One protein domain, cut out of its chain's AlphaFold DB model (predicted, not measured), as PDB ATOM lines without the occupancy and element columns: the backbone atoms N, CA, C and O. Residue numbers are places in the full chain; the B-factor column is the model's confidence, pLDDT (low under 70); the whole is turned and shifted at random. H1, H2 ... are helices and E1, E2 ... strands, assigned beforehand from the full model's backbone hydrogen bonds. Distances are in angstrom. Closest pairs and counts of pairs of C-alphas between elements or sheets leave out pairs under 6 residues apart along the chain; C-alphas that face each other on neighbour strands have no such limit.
ATOM      1  N   LEU A 135     111.213 206.232 124.426       78.94
ATOM      2  CA  LEU A 135     111.223 206.772 125.780       78.94
ATOM      3  C   LEU A 135     111.476 205.621 126.747       78.94
ATOM      4  O   LEU A 135     110.598 204.790 126.938       78.94
ATOM      5  N   THR A 136     112.695 205.560 127.274       87.56
ATOM      6  CA  THR A 136     113.092 204.612 128.319       87.56
ATOM      7  C   THR A 136     113.003 205.293 129.683       87.56
ATOM      8  O   THR A 136     112.915 206.526 129.750       87.56
ATOM      9  N   ILE A 137     113.053 204.519 130.769       90.00
ATOM     10  CA  ILE A 137     113.064 205.085 132.123       90.00
ATOM     11  C   ILE A 137     114.275 205.987 132.342       90.00
ATOM     12  O   ILE A 137     114.124 207.062 132.913       90.00
ATOM     13  N   GLU A 138     115.444 205.631 131.812       89.12
ATOM     14  CA  GLU A 138     116.653 206.451 131.926       89.12
ATOM     15  C   GLU A 138     116.425 207.839 131.326       89.12
ATOM     16  O   GLU A 138     116.759 208.839 131.950       89.12
ATOM     17  N   ARG A 139     115.754 207.918 130.171       88.81
ATOM     18  CA  ARG A 139     115.398 209.198 129.544       88.81
ATOM     19  C   ARG A 139     114.359 209.987 130.327       88.81
ATOM     20  O   ARG A 139     114.405 211.214 130.334       88.81
ATOM     21  N   MET A 140     113.408 209.312 130.970       90.81
ATOM     22  CA  MET A 140     112.471 209.995 131.865       90.81
ATOM     23  C   MET A 140     113.195 210.552 133.095       90.81
ATOM     24  O   MET A 140     112.910 211.664 133.513       90.81
ATOM     25  N   VAL A 141     114.166 209.823 133.640       92.38
ATOM     26  CA  VAL A 141     114.988 210.264 134.776       92.38
ATOM     27  C   VAL A 141     115.927 211.405 134.380       92.38
ATOM     28  O   VAL A 141     116.073 212.360 135.136       92.38
ATOM     29  N   GLU A 142     116.527 211.356 133.188       91.69
ATOM     30  CA  GLU A 142     117.286 212.475 132.611       91.69
ATOM     31  C   GLU A 142     116.418 213.728 132.495       91.69
ATOM     32  O   GLU A 142     116.868 214.819 132.841       91.69
ATOM     33  N   PHE A 143     115.160 213.571 132.078       91.69
ATOM     34  CA  PHE A 143     114.195 214.661 132.083       91.69
ATOM     35  C   PHE A 143     113.969 215.239 133.475       91.69
ATOM     36  O   PHE A 143     114.109 216.450 133.634       91.69
ATOM     37  N   LEU A 144     113.687 214.401 134.478       94.69
ATOM     38  CA  LEU A 144     113.503 214.861 135.858       94.69
ATOM     39  C   LEU A 144     114.726 215.665 136.328       94.69
ATOM     40  O   LEU A 144     114.594 216.794 136.793       94.69
ATOM     41  N   ARG A 145     115.934 215.153 136.084       94.88
ATOM     42  CA  ARG A 145     117.181 215.862 136.414       94.88
ATOM     43  C   ARG A 145     117.328 217.186 135.673       94.88
ATOM     44  O   ARG A 145     117.794 218.158 136.260       94.88
ATOM     45  N   SER A 146     116.911 217.253 134.408       93.56
ATOM     46  CA  SER A 146     116.981 218.485 133.610       93.56
ATOM     47  C   SER A 146     116.072 219.605 134.131       93.56
ATOM     48  O   SER A 146     116.389 220.776 133.934       93.56
ATOM     49  N   ILE A 147     114.994 219.253 134.842       94.50
ATOM     50  CA  ILE A 147     114.078 220.200 135.497       94.50
ATOM     51  C   ILE A 147     114.391 220.391 136.994       94.50
ATOM     52  O   ILE A 147     113.566 220.902 137.749       94.50
ATOM     53  N   GLY A 148     115.592 219.991 137.430       94.69
ATOM     54  CA  GLY A 148     116.083 220.210 138.792       94.69
ATOM     55  C   GLY A 148     115.626 219.176 139.822       94.69
ATOM     56  O   GLY A 148     115.765 219.431 141.011       94.69
ATOM     57  N   ILE A 149     115.097 218.027 139.394       96.31
ATOM     58  CA  ILE A 149     114.659 216.950 140.290       96.31
ATOM     59  C   ILE A 149     115.764 215.911 140.443       96.31
ATOM     60  O   ILE A 149     116.278 215.354 139.469       96.31
ATOM     61  N   GLU A 150     116.095 215.583 141.683       97.25
ATOM     62  CA  GLU A 150     117.007 214.491 141.981       97.25
ATOM     63  C   GLU A 150     116.250 213.164 141.890       97.25
ATOM     64  O   GLU A 150     115.330 212.897 142.658       97.25
ATOM     65  N   ALA A 151     116.634 212.320 140.932       96.56
ATOM     66  CA  ALA A 151     115.986 211.034 140.701       96.56
ATOM     67  C   ALA A 151     117.005 209.894 140.566       96.56
ATOM     68  O   ALA A 151     117.991 209.996 139.818       96.56
ATOM     69  N   GLN A 152     116.745 208.793 141.269       94.81
ATOM     70  CA  GLN A 152     117.501 207.540 141.206       94.81
ATOM     71  C   GLN A 152     116.555 206.365 140.963       94.81
ATOM     72  O   GLN A 152     115.393 206.407 141.348       94.81
ATOM     73  N   THR A 153     117.050 205.315 140.312       95.62
ATOM     74  CA  THR A 153     116.243 204.144 139.951       95.62
ATOM     75  C   THR A 153     116.746 202.891 140.643       95.62
ATOM     76  O   THR A 153     117.950 202.629 140.650       95.62
ATOM     77  N   ARG A 154     115.822 202.068 141.135       94.06
ATOM     78  CA  ARG A 154     116.083 200.726 141.663       94.06
ATOM     79  C   ARG A 154     115.182 199.718 140.953       94.06
ATOM     80  O   ARG A 154     113.974 199.912 140.874       94.06
ATOM     81  N   ASN A 155     115.769 198.642 140.435       92.94
ATOM     82  CA  ASN A 155     115.013 197.576 139.777       92.94
ATOM     83  C   ASN A 155     114.462 196.596 140.818       92.94
ATOM     84  O   ASN A 155     115.212 196.115 141.667       92.94
ATOM     85  N   LEU A 156     113.180 196.265 140.705       89.88
ATOM     86  CA  LEU A 156     112.499 195.220 141.463       89.88
ATOM     87  C   LEU A 156     111.902 194.189 140.502       89.88
ATOM     88  O   LEU A 156     111.812 194.413 139.297       89.88
ATOM     89  N   VAL A 157     111.456 193.055 141.042       86.19
ATOM     90  CA  VAL A 157     110.742 192.031 140.255       86.19
ATOM     91  C   VAL A 157     109.434 192.589 139.674       86.19
ATOM     92  O   VAL A 157     109.025 192.207 138.582       86.19
ATOM     93  N   GLU A 158     108.795 193.507 140.397       86.81
ATOM     94  CA  GLU A 158     107.472 194.064 140.085       86.81
ATOM     95  C   GLU A 158     107.527 195.275 139.138       86.81
ATOM     96  O   GLU A 158     106.514 195.635 138.543       86.81
ATOM     97  N   GLY A 159     108.695 195.908 138.989       93.38
ATOM     98  CA  GLY A 159     108.867 197.130 138.207       93.38
ATOM     99  C   GLY A 159     110.123 197.907 138.596       93.38
ATOM    100  O   GLY A 159     111.044 197.380 139.218       93.38
ATOM    101  N   ILE A 160     110.164 199.182 138.225       95.88
ATOM    102  CA  ILE A 160     111.285 200.084 138.474       95.88
ATOM    103  C   ILE A 160     110.824 201.139 139.476       95.88
ATOM    104  O   ILE A 160     109.895 201.894 139.205       95.88
ATOM    105  N   VAL A 161     111.461 201.194 140.641       95.94
ATOM    106  CA  VAL A 161     111.213 202.251 141.626       95.94
ATOM    107  C   VAL A 161     112.065 203.450 141.264       95.94
ATOM    108  O   VAL A 161     113.278 203.326 141.098       95.94
ATOM    109  N   VAL A 162     111.429 204.609 141.165       96.44
ATOM    110  CA  VAL A 162     112.095 205.900 141.036       96.44
ATOM    111  C   VAL A 162     112.018 206.593 142.390       96.44
ATOM    112  O   VAL A 162     110.934 206.981 142.826       96.44
ATOM    113  N   ASP A 163     113.159 206.710 143.064       95.75
ATOM    114  CA  ASP A 163     113.310 207.527 144.266       95.75
ATOM    115  C   ASP A 163     113.532 208.973 143.833       95.75
ATOM    116  O   ASP A 163     114.464 209.263 143.076       95.75
ATOM    117  N   ILE A 164     112.658 209.862 144.295       96.94
ATOM    118  CA  ILE A 164     112.568 211.245 143.841       96.94
ATOM    119  C   ILE A 164     112.736 212.175 145.037       96.94
ATOM    120  O   ILE A 164     112.097 211.991 146.072       96.94
ATOM    121  N   TYR A 165     113.586 213.181 144.875       96.31
ATOM    122  CA  TYR A 165     113.642 214.362 145.718       96.31
ATOM    123  C   TYR A 165     113.438 215.588 144.833       96.31
ATOM    124  O   TYR A 165     114.182 215.800 143.872       96.31
ATOM    125  N   ASP A 166     112.402 216.361 145.139       95.19
ATOM    126  CA  ASP A 166     112.067 217.574 144.406       95.19
ATOM    127  C   ASP A 166     112.363 218.806 145.279       95.19
ATOM    128  O   ASP A 166     111.602 219.081 146.211       95.19
ATOM    129  N   PRO A 167     113.449 219.552 144.994       94.12
ATOM    130  CA  PRO A 167     113.844 220.711 145.790       94.12
ATOM    131  C   PRO A 167     112.825 221.855 145.808       94.12
ATOM    132  O   PRO A 167     112.893 222.693 146.701       94.12
ATOM    133  N   GLU A 168     111.906 221.932 144.839       92.94
ATOM    134  CA  GLU A 168     110.897 223.004 144.803       92.94
ATOM    135  C   GLU A 168     109.818 222.834 145.872       92.94
ATOM    136  O   GLU A 168     109.235 223.820 146.318       92.94
ATOM    137  N   ILE A 169     109.576 221.591 146.288       93.12
ATOM    138  CA  ILE A 169     108.594 221.245 147.320       93.12
ATOM    139  C   ILE A 169     109.239 220.664 148.585       93.12
ATOM    140  O   ILE A 169     108.530 220.368 149.533       93.12
ATOM    141  N   ASP A 170     110.568 220.507 148.600       93.31
ATOM    142  CA  ASP A 170     111.368 219.927 149.693       93.31
ATOM    143  C   ASP A 170     110.900 218.530 150.153       93.31
ATOM    144  O   ASP A 170     110.971 218.167 151.325       93.31
ATOM    145  N   GLU A 171     110.433 217.702 149.214       93.06
ATOM    146  CA  GLU A 171     109.832 216.402 149.534       93.06
ATOM    147  C   GLU A 171     110.533 215.224 148.863       93.06
ATOM    148  O   GLU A 171     111.022 215.302 147.729       93.06
ATOM    149  N   ARG A 172     110.552 214.088 149.576       94.56
ATOM    150  CA  ARG A 172     111.087 212.808 149.088       94.56
ATOM    151  C   ARG A 172     109.987 211.776 148.938       94.56
ATOM    152  O   ARG A 172     109.367 211.377 149.920       94.56
ATOM    153  N   TYR A 173     109.825 211.249 147.736       95.00
ATOM    154  CA  TYR A 173     108.792 210.267 147.433       95.00
ATOM    155  C   TYR A 173     109.273 209.216 146.432       95.00
ATOM    156  O   TYR A 173     110.379 209.274 145.897       95.00
ATOM    157  N   GLN A 174     108.449 208.193 146.244       95.12
ATOM    158  CA  GLN A 174     108.739 207.022 145.435       95.12
ATOM    159  C   GLN A 174     107.601 206.777 144.456       95.12
ATOM    160  O   GLN A 174     106.415 206.835 144.806       95.12
ATOM    161  N   VAL A 175     107.978 206.457 143.225       95.69
ATOM    162  CA  VAL A 175     107.042 206.076 142.169       95.69
ATOM    163  C   VAL A 175     107.509 204.752 141.584       95.69
ATOM    164  O   VAL A 175     108.604 204.667 141.031       95.69
ATOM    165  N   LEU A 176     106.687 203.714 141.712       95.19
ATOM    166  CA  LEU A 176     106.888 202.440 141.037       95.19
ATOM    167  C   LEU A 176     106.326 202.553 139.622       95.19
ATOM    168  O   LEU A 176     105.160 202.907 139.437       95.19
ATOM    169  N   VAL A 177     107.139 202.241 138.619       95.31
ATOM    170  CA  VAL A 177     106.755 202.308 137.209       95.31
ATOM    171  C   VAL A 177     107.099 201.029 136.455       95.31
ATOM    172  O   VAL A 177     107.957 200.258 136.877       95.31
ATOM    173  N   ASP A 178     106.443 200.802 135.321       93.25
ATOM    174  CA  ASP A 178     106.860 199.769 134.370       93.25
ATOM    175  C   ASP A 178     107.945 200.263 133.392       93.25
ATOM    176  O   ASP A 178     108.397 201.405 133.453       93.25
ATOM    177  N   ASP A 179     108.338 199.411 132.444       89.00
ATOM    178  CA  ASP A 179     109.328 199.704 131.397       89.00
ATOM    179  C   ASP A 179     108.948 200.878 130.470       89.00
ATOM    180  O   ASP A 179     109.811 201.473 129.820       89.00
ATOM    181  N   LYS A 180     107.662 201.238 130.423       87.56
ATOM    182  CA  LYS A 180     107.102 202.354 129.644       87.56
ATOM    183  C   LYS A 180     106.846 203.594 130.497       87.56
ATOM    184  O   LYS A 180     106.278 204.568 129.995       87.56
ATOM    185  N   GLY A 181     107.220 203.565 131.775       90.56
ATOM    186  CA  GLY A 181     106.998 204.649 132.724       90.56
ATOM    187  C   GLY A 181     105.540 204.854 133.114       90.56
ATOM    188  O   GLY A 181     105.185 205.960 133.524       90.56
ATOM    189  N   ARG A 182     104.679 203.838 132.960       93.12
ATOM    190  CA  ARG A 182     103.331 203.836 133.548       93.12
ATOM    191  C   ARG A 182     103.461 203.661 135.054       93.12
ATOM    192  O   ARG A 182     104.139 202.744 135.497       93.12
ATOM    193  N   VAL A 183     102.793 204.518 135.818       94.25
ATOM    194  CA  VAL A 183     102.803 204.482 137.287       94.25
ATOM    195  C   VAL A 183     102.006 203.283 137.797       94.25
ATOM    196  O   VAL A 183     100.788 203.248 137.663       94.25
ATOM    197  N   LEU A 184     102.674 202.297 138.379       93.50
ATOM    198  CA  LEU A 184     102.028 201.119 138.957       93.50
ATOM    199  C   LEU A 184     101.557 201.390 140.387       93.50
ATOM    200  O   LEU A 184     100.447 201.006 140.741       93.50
ATOM    201  N   ASP A 185     102.383 202.072 141.181       92.56
ATOM    202  CA  ASP A 185     102.048 202.505 142.540       92.56
ATOM    203  C   ASP A 185     102.949 203.692 142.949       92.56
ATOM    204  O   ASP A 185     103.950 203.998 142.297       92.56
ATOM    205  N   THR A 186     102.592 204.407 144.009       94.00
ATOM    206  CA  THR A 186     103.369 205.534 144.542       94.00
ATOM    207  C   THR A 186     103.082 205.722 146.019       94.00
ATOM    208  O   THR A 186     101.944 205.552 146.443       94.00
ATOM    209  N   ASN A 187     104.074 206.144 146.808       93.56
ATOM    210  CA  ASN A 187     103.872 206.433 148.227       93.56
ATOM    211  C   ASN A 187     103.248 207.818 148.523       93.56
ATOM    212  O   ASN A 187     103.384 208.338 149.630       93.56
ATOM    213  N   VAL A 188     102.560 208.403 147.540       91.94
ATOM    214  CA  VAL A 188     101.898 209.710 147.612       91.94
ATOM    215  C   VAL A 188     100.406 209.552 147.337       91.94
ATOM    216  O   VAL A 188     100.000 208.809 146.444       91.94
ATOM    217  N   CYS A 189      99.564 210.264 148.088       86.31
ATOM    218  CA  CYS A 189      98.124 210.266 147.834       86.31
ATOM    219  C   CYS A 189      97.784 211.104 146.591       86.31
ATOM    220  O   CYS A 189      97.876 212.335 146.613       86.31
ATOM    221  N   ILE A 190      97.360 210.439 145.515       84.44
ATOM    222  CA  ILE A 190      96.922 211.084 144.278       84.44
ATOM    223  C   ILE A 190      95.628 210.454 143.767       84.44
ATOM    224  O   ILE A 190      95.516 209.237 143.634       84.44
ATOM    225  N   GLU A 191      94.647 211.297 143.461       79.75
ATOM    226  CA  GLU A 191      93.425 210.877 142.787       79.75
ATOM    227  C   GLU A 191      93.570 211.143 141.288       79.75
ATOM    228  O   GLU A 191      93.789 212.276 140.856       79.75
ATOM    229  N   ALA A 192      93.486 210.085 140.481       81.50
ATOM    230  CA  ALA A 192      93.554 210.187 139.033       81.50
ATOM    231  C   ALA A 192      92.568 209.213 138.381       81.50
ATOM    232  O   ALA A 192      92.681 208.002 138.535       81.50
ATOM    233  N   GLU A 193      91.645 209.734 137.570       76.25
ATOM    234  CA  GLU A 193      90.642 208.916 136.861       76.25
ATOM    235  C   GLU A 193      91.242 207.984 135.792       76.25
ATOM    236  O   GLU A 193      90.586 207.077 135.282       76.25
ATOM    237  N   THR A 194      92.486 208.239 135.385       83.81
ATOM    238  CA  THR A 194      93.179 207.476 134.345       83.81
ATOM    239  C   THR A 194      94.634 207.245 134.724       83.81
ATOM    240  O   THR A 194      95.217 208.029 135.474       83.81
ATOM    241  N   GLN A 195      95.223 206.196 134.151       89.31
ATOM    242  CA  GLN A 195      96.625 205.816 134.319       89.31
ATOM    243  C   GLN A 195      97.582 206.996 134.085       89.31
ATOM    244  O   GLN A 195      97.557 207.608 133.014       89.31
ATOM    245  N   LEU A 196      98.423 207.300 135.077       93.31
ATOM    246  CA  LEU A 196      99.475 208.316 134.988       93.31
ATOM    247  C   LEU A 196     100.779 207.722 134.450       93.31
ATOM    248  O   LEU A 196     101.036 206.518 134.576       93.31
ATOM    249  N   TYR A 197     101.604 208.601 133.890       93.25
ATOM    250  CA  TYR A 197     102.996 208.328 133.544       93.25
ATOM    251  C   TYR A 197     103.939 209.129 134.436       93.25
ATOM    252  O   TYR A 197     103.540 210.164 134.969       93.25
ATOM    253  N   LEU A 198     105.193 208.689 134.549       94.38
ATOM    254  CA  LEU A 198     106.188 209.312 135.422       94.38
ATOM    255  C   LEU A 198     106.306 210.844 135.249       94.38
ATOM    256  O   LEU A 198     106.213 211.543 136.256       94.38
ATOM    257  N   PRO A 199     106.406 211.411 134.026       93.25
ATOM    258  CA  PRO A 199     106.431 212.868 133.877       93.25
ATOM    259  C   PRO A 199     105.139 213.552 134.344       93.25
ATOM    260  O   PRO A 199     105.191 214.646 134.891       93.25
ATOM    261  N   GLU A 200     103.976 212.920 134.136       94.25
ATOM    262  CA  GLU A 200     102.682 213.489 134.531       94.25
ATOM    263  C   GLU A 200     102.563 213.562 136.055       94.25
ATOM    264  O   GLU A 200     102.233 214.618 136.586       94.25
ATOM    265  N   ILE A 201     102.846 212.463 136.764       94.50
ATOM    266  CA  ILE A 201     102.693 212.423 138.225       94.50
ATOM    267  C   ILE A 201     103.655 213.380 138.928       94.50
ATOM    268  O   ILE A 201     103.233 214.092 139.833       94.50
ATOM    269  N   VAL A 202     104.913 213.442 138.487       94.81
ATOM    270  CA  VAL A 202     105.929 214.299 139.109       94.81
ATOM    271  C   VAL A 202     105.562 215.772 138.960       94.81
ATOM    272  O   VAL A 202     105.553 216.514 139.937       94.81
ATOM    273  N   LEU A 203     105.173 216.181 137.752       94.06
ATOM    274  CA  LEU A 203     104.766 217.557 137.498       94.06
ATOM    275  C   LEU A 203     103.480 217.929 138.255       94.06
ATOM    276  O   LEU A 203     103.377 219.043 138.765       94.06
ATOM    277  N   LEU A 204     102.512 217.013 138.370       93.62
ATOM    278  CA  LEU A 204     101.298 217.237 139.165       93.62
ATOM    279  C   LEU A 204     101.594 217.369 140.666       93.62
ATOM    280  O   LEU A 204     100.992 218.213 141.326       93.62
ATOM    281  N   ILE A 205     102.517 216.563 141.197       93.69
ATOM    282  CA  ILE A 205     102.979 216.654 142.589       93.69
ATOM    283  C   ILE A 205     103.636 218.014 142.839       93.69
ATOM    284  O   ILE A 205     103.227 218.720 143.759       93.69
ATOM    285  N   ARG A 206     104.570 218.420 141.974       92.50
ATOM    286  CA  ARG A 206     105.243 219.722 142.055       92.50
ATOM    287  C   ARG A 206     104.253 220.889 142.039       92.50
ATOM    288  O   ARG A 206     104.337 221.774 142.880       92.50
ATOM    289  N   GLN A 207     103.253 220.859 141.150       91.62
ATOM    290  CA  GLN A 207     102.200 221.887 141.078       91.62
ATOM    291  C   GLN A 207     101.372 221.999 142.368       91.62
ATOM    292  O   GLN A 207     100.841 223.070 142.667       91.62
ATOM    293  N   ARG A 208     101.211 220.897 143.106       88.69
ATOM    294  CA  ARG A 208     100.442 220.879 144.353       88.69
ATOM    295  C   ARG A 208     101.189 221.555 145.505       88.69
ATOM    296  O   ARG A 208     100.533 222.032 146.426       88.69
ATOM    297  N   GLY A 209     102.519 221.605 145.451       84.38
ATOM    298  CA  GLY A 209     103.372 222.249 146.452       84.38
ATOM    299  C   GLY A 209     103.588 221.417 147.716       84.38
ATOM    300  O   GLY A 209     104.715 221.275 148.162       84.38
TER     301      GLY A 209
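Overview. This is residues 135 to 209 of the 218 residues of an uncharacterized protein of Thermococcus sp (UniProt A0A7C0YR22). A twisted antiparallel sheet, ordered E1, E2, E3, E4, has helices H1 and H2 over one face and its other face bare: two layers. Its strands form a meander, each the antiparallel neighbour of the one before. The 75 printed residues, mixed in class, run H1, E1, E2, E3, E4, H2, compact, with radius of gyration of the C-alphas 11.3 A and spans 31 by 27 by 19 A.

Along the chain. H1, residues 137 to 146, begins at C-alpha (113.064, 205.085, 132.123). E1 is 150 to 155, E2 160 to 166, E3 171 to 177, 19.0 A long, E4 183 to 186. H2, 198 to 208, 15.7 A, ends at C-alpha (100.442, 220.879, 144.353).

Arrangement. Within hydrogen-bond range are N 152 and O 163 of E1 and E2, 2.9 A, N 162 and O 175 of E2 and E3, 2.8 A, N 176 and O 185 of E3 and E4, 2.8 A, and every O i to N i+4 pair in both helices. H1 and H2 are on the same face, heights 8.8 A and 9.3 A; they only just touch, with 3 pairs of C-alphas within 8 A, the closest Met 140 and Pro 199, 7.0 A.

Size, cuts and confidence. The printed part has no cut; the E4 to H2 link is long; no printed residue is under 70 in pLDDT.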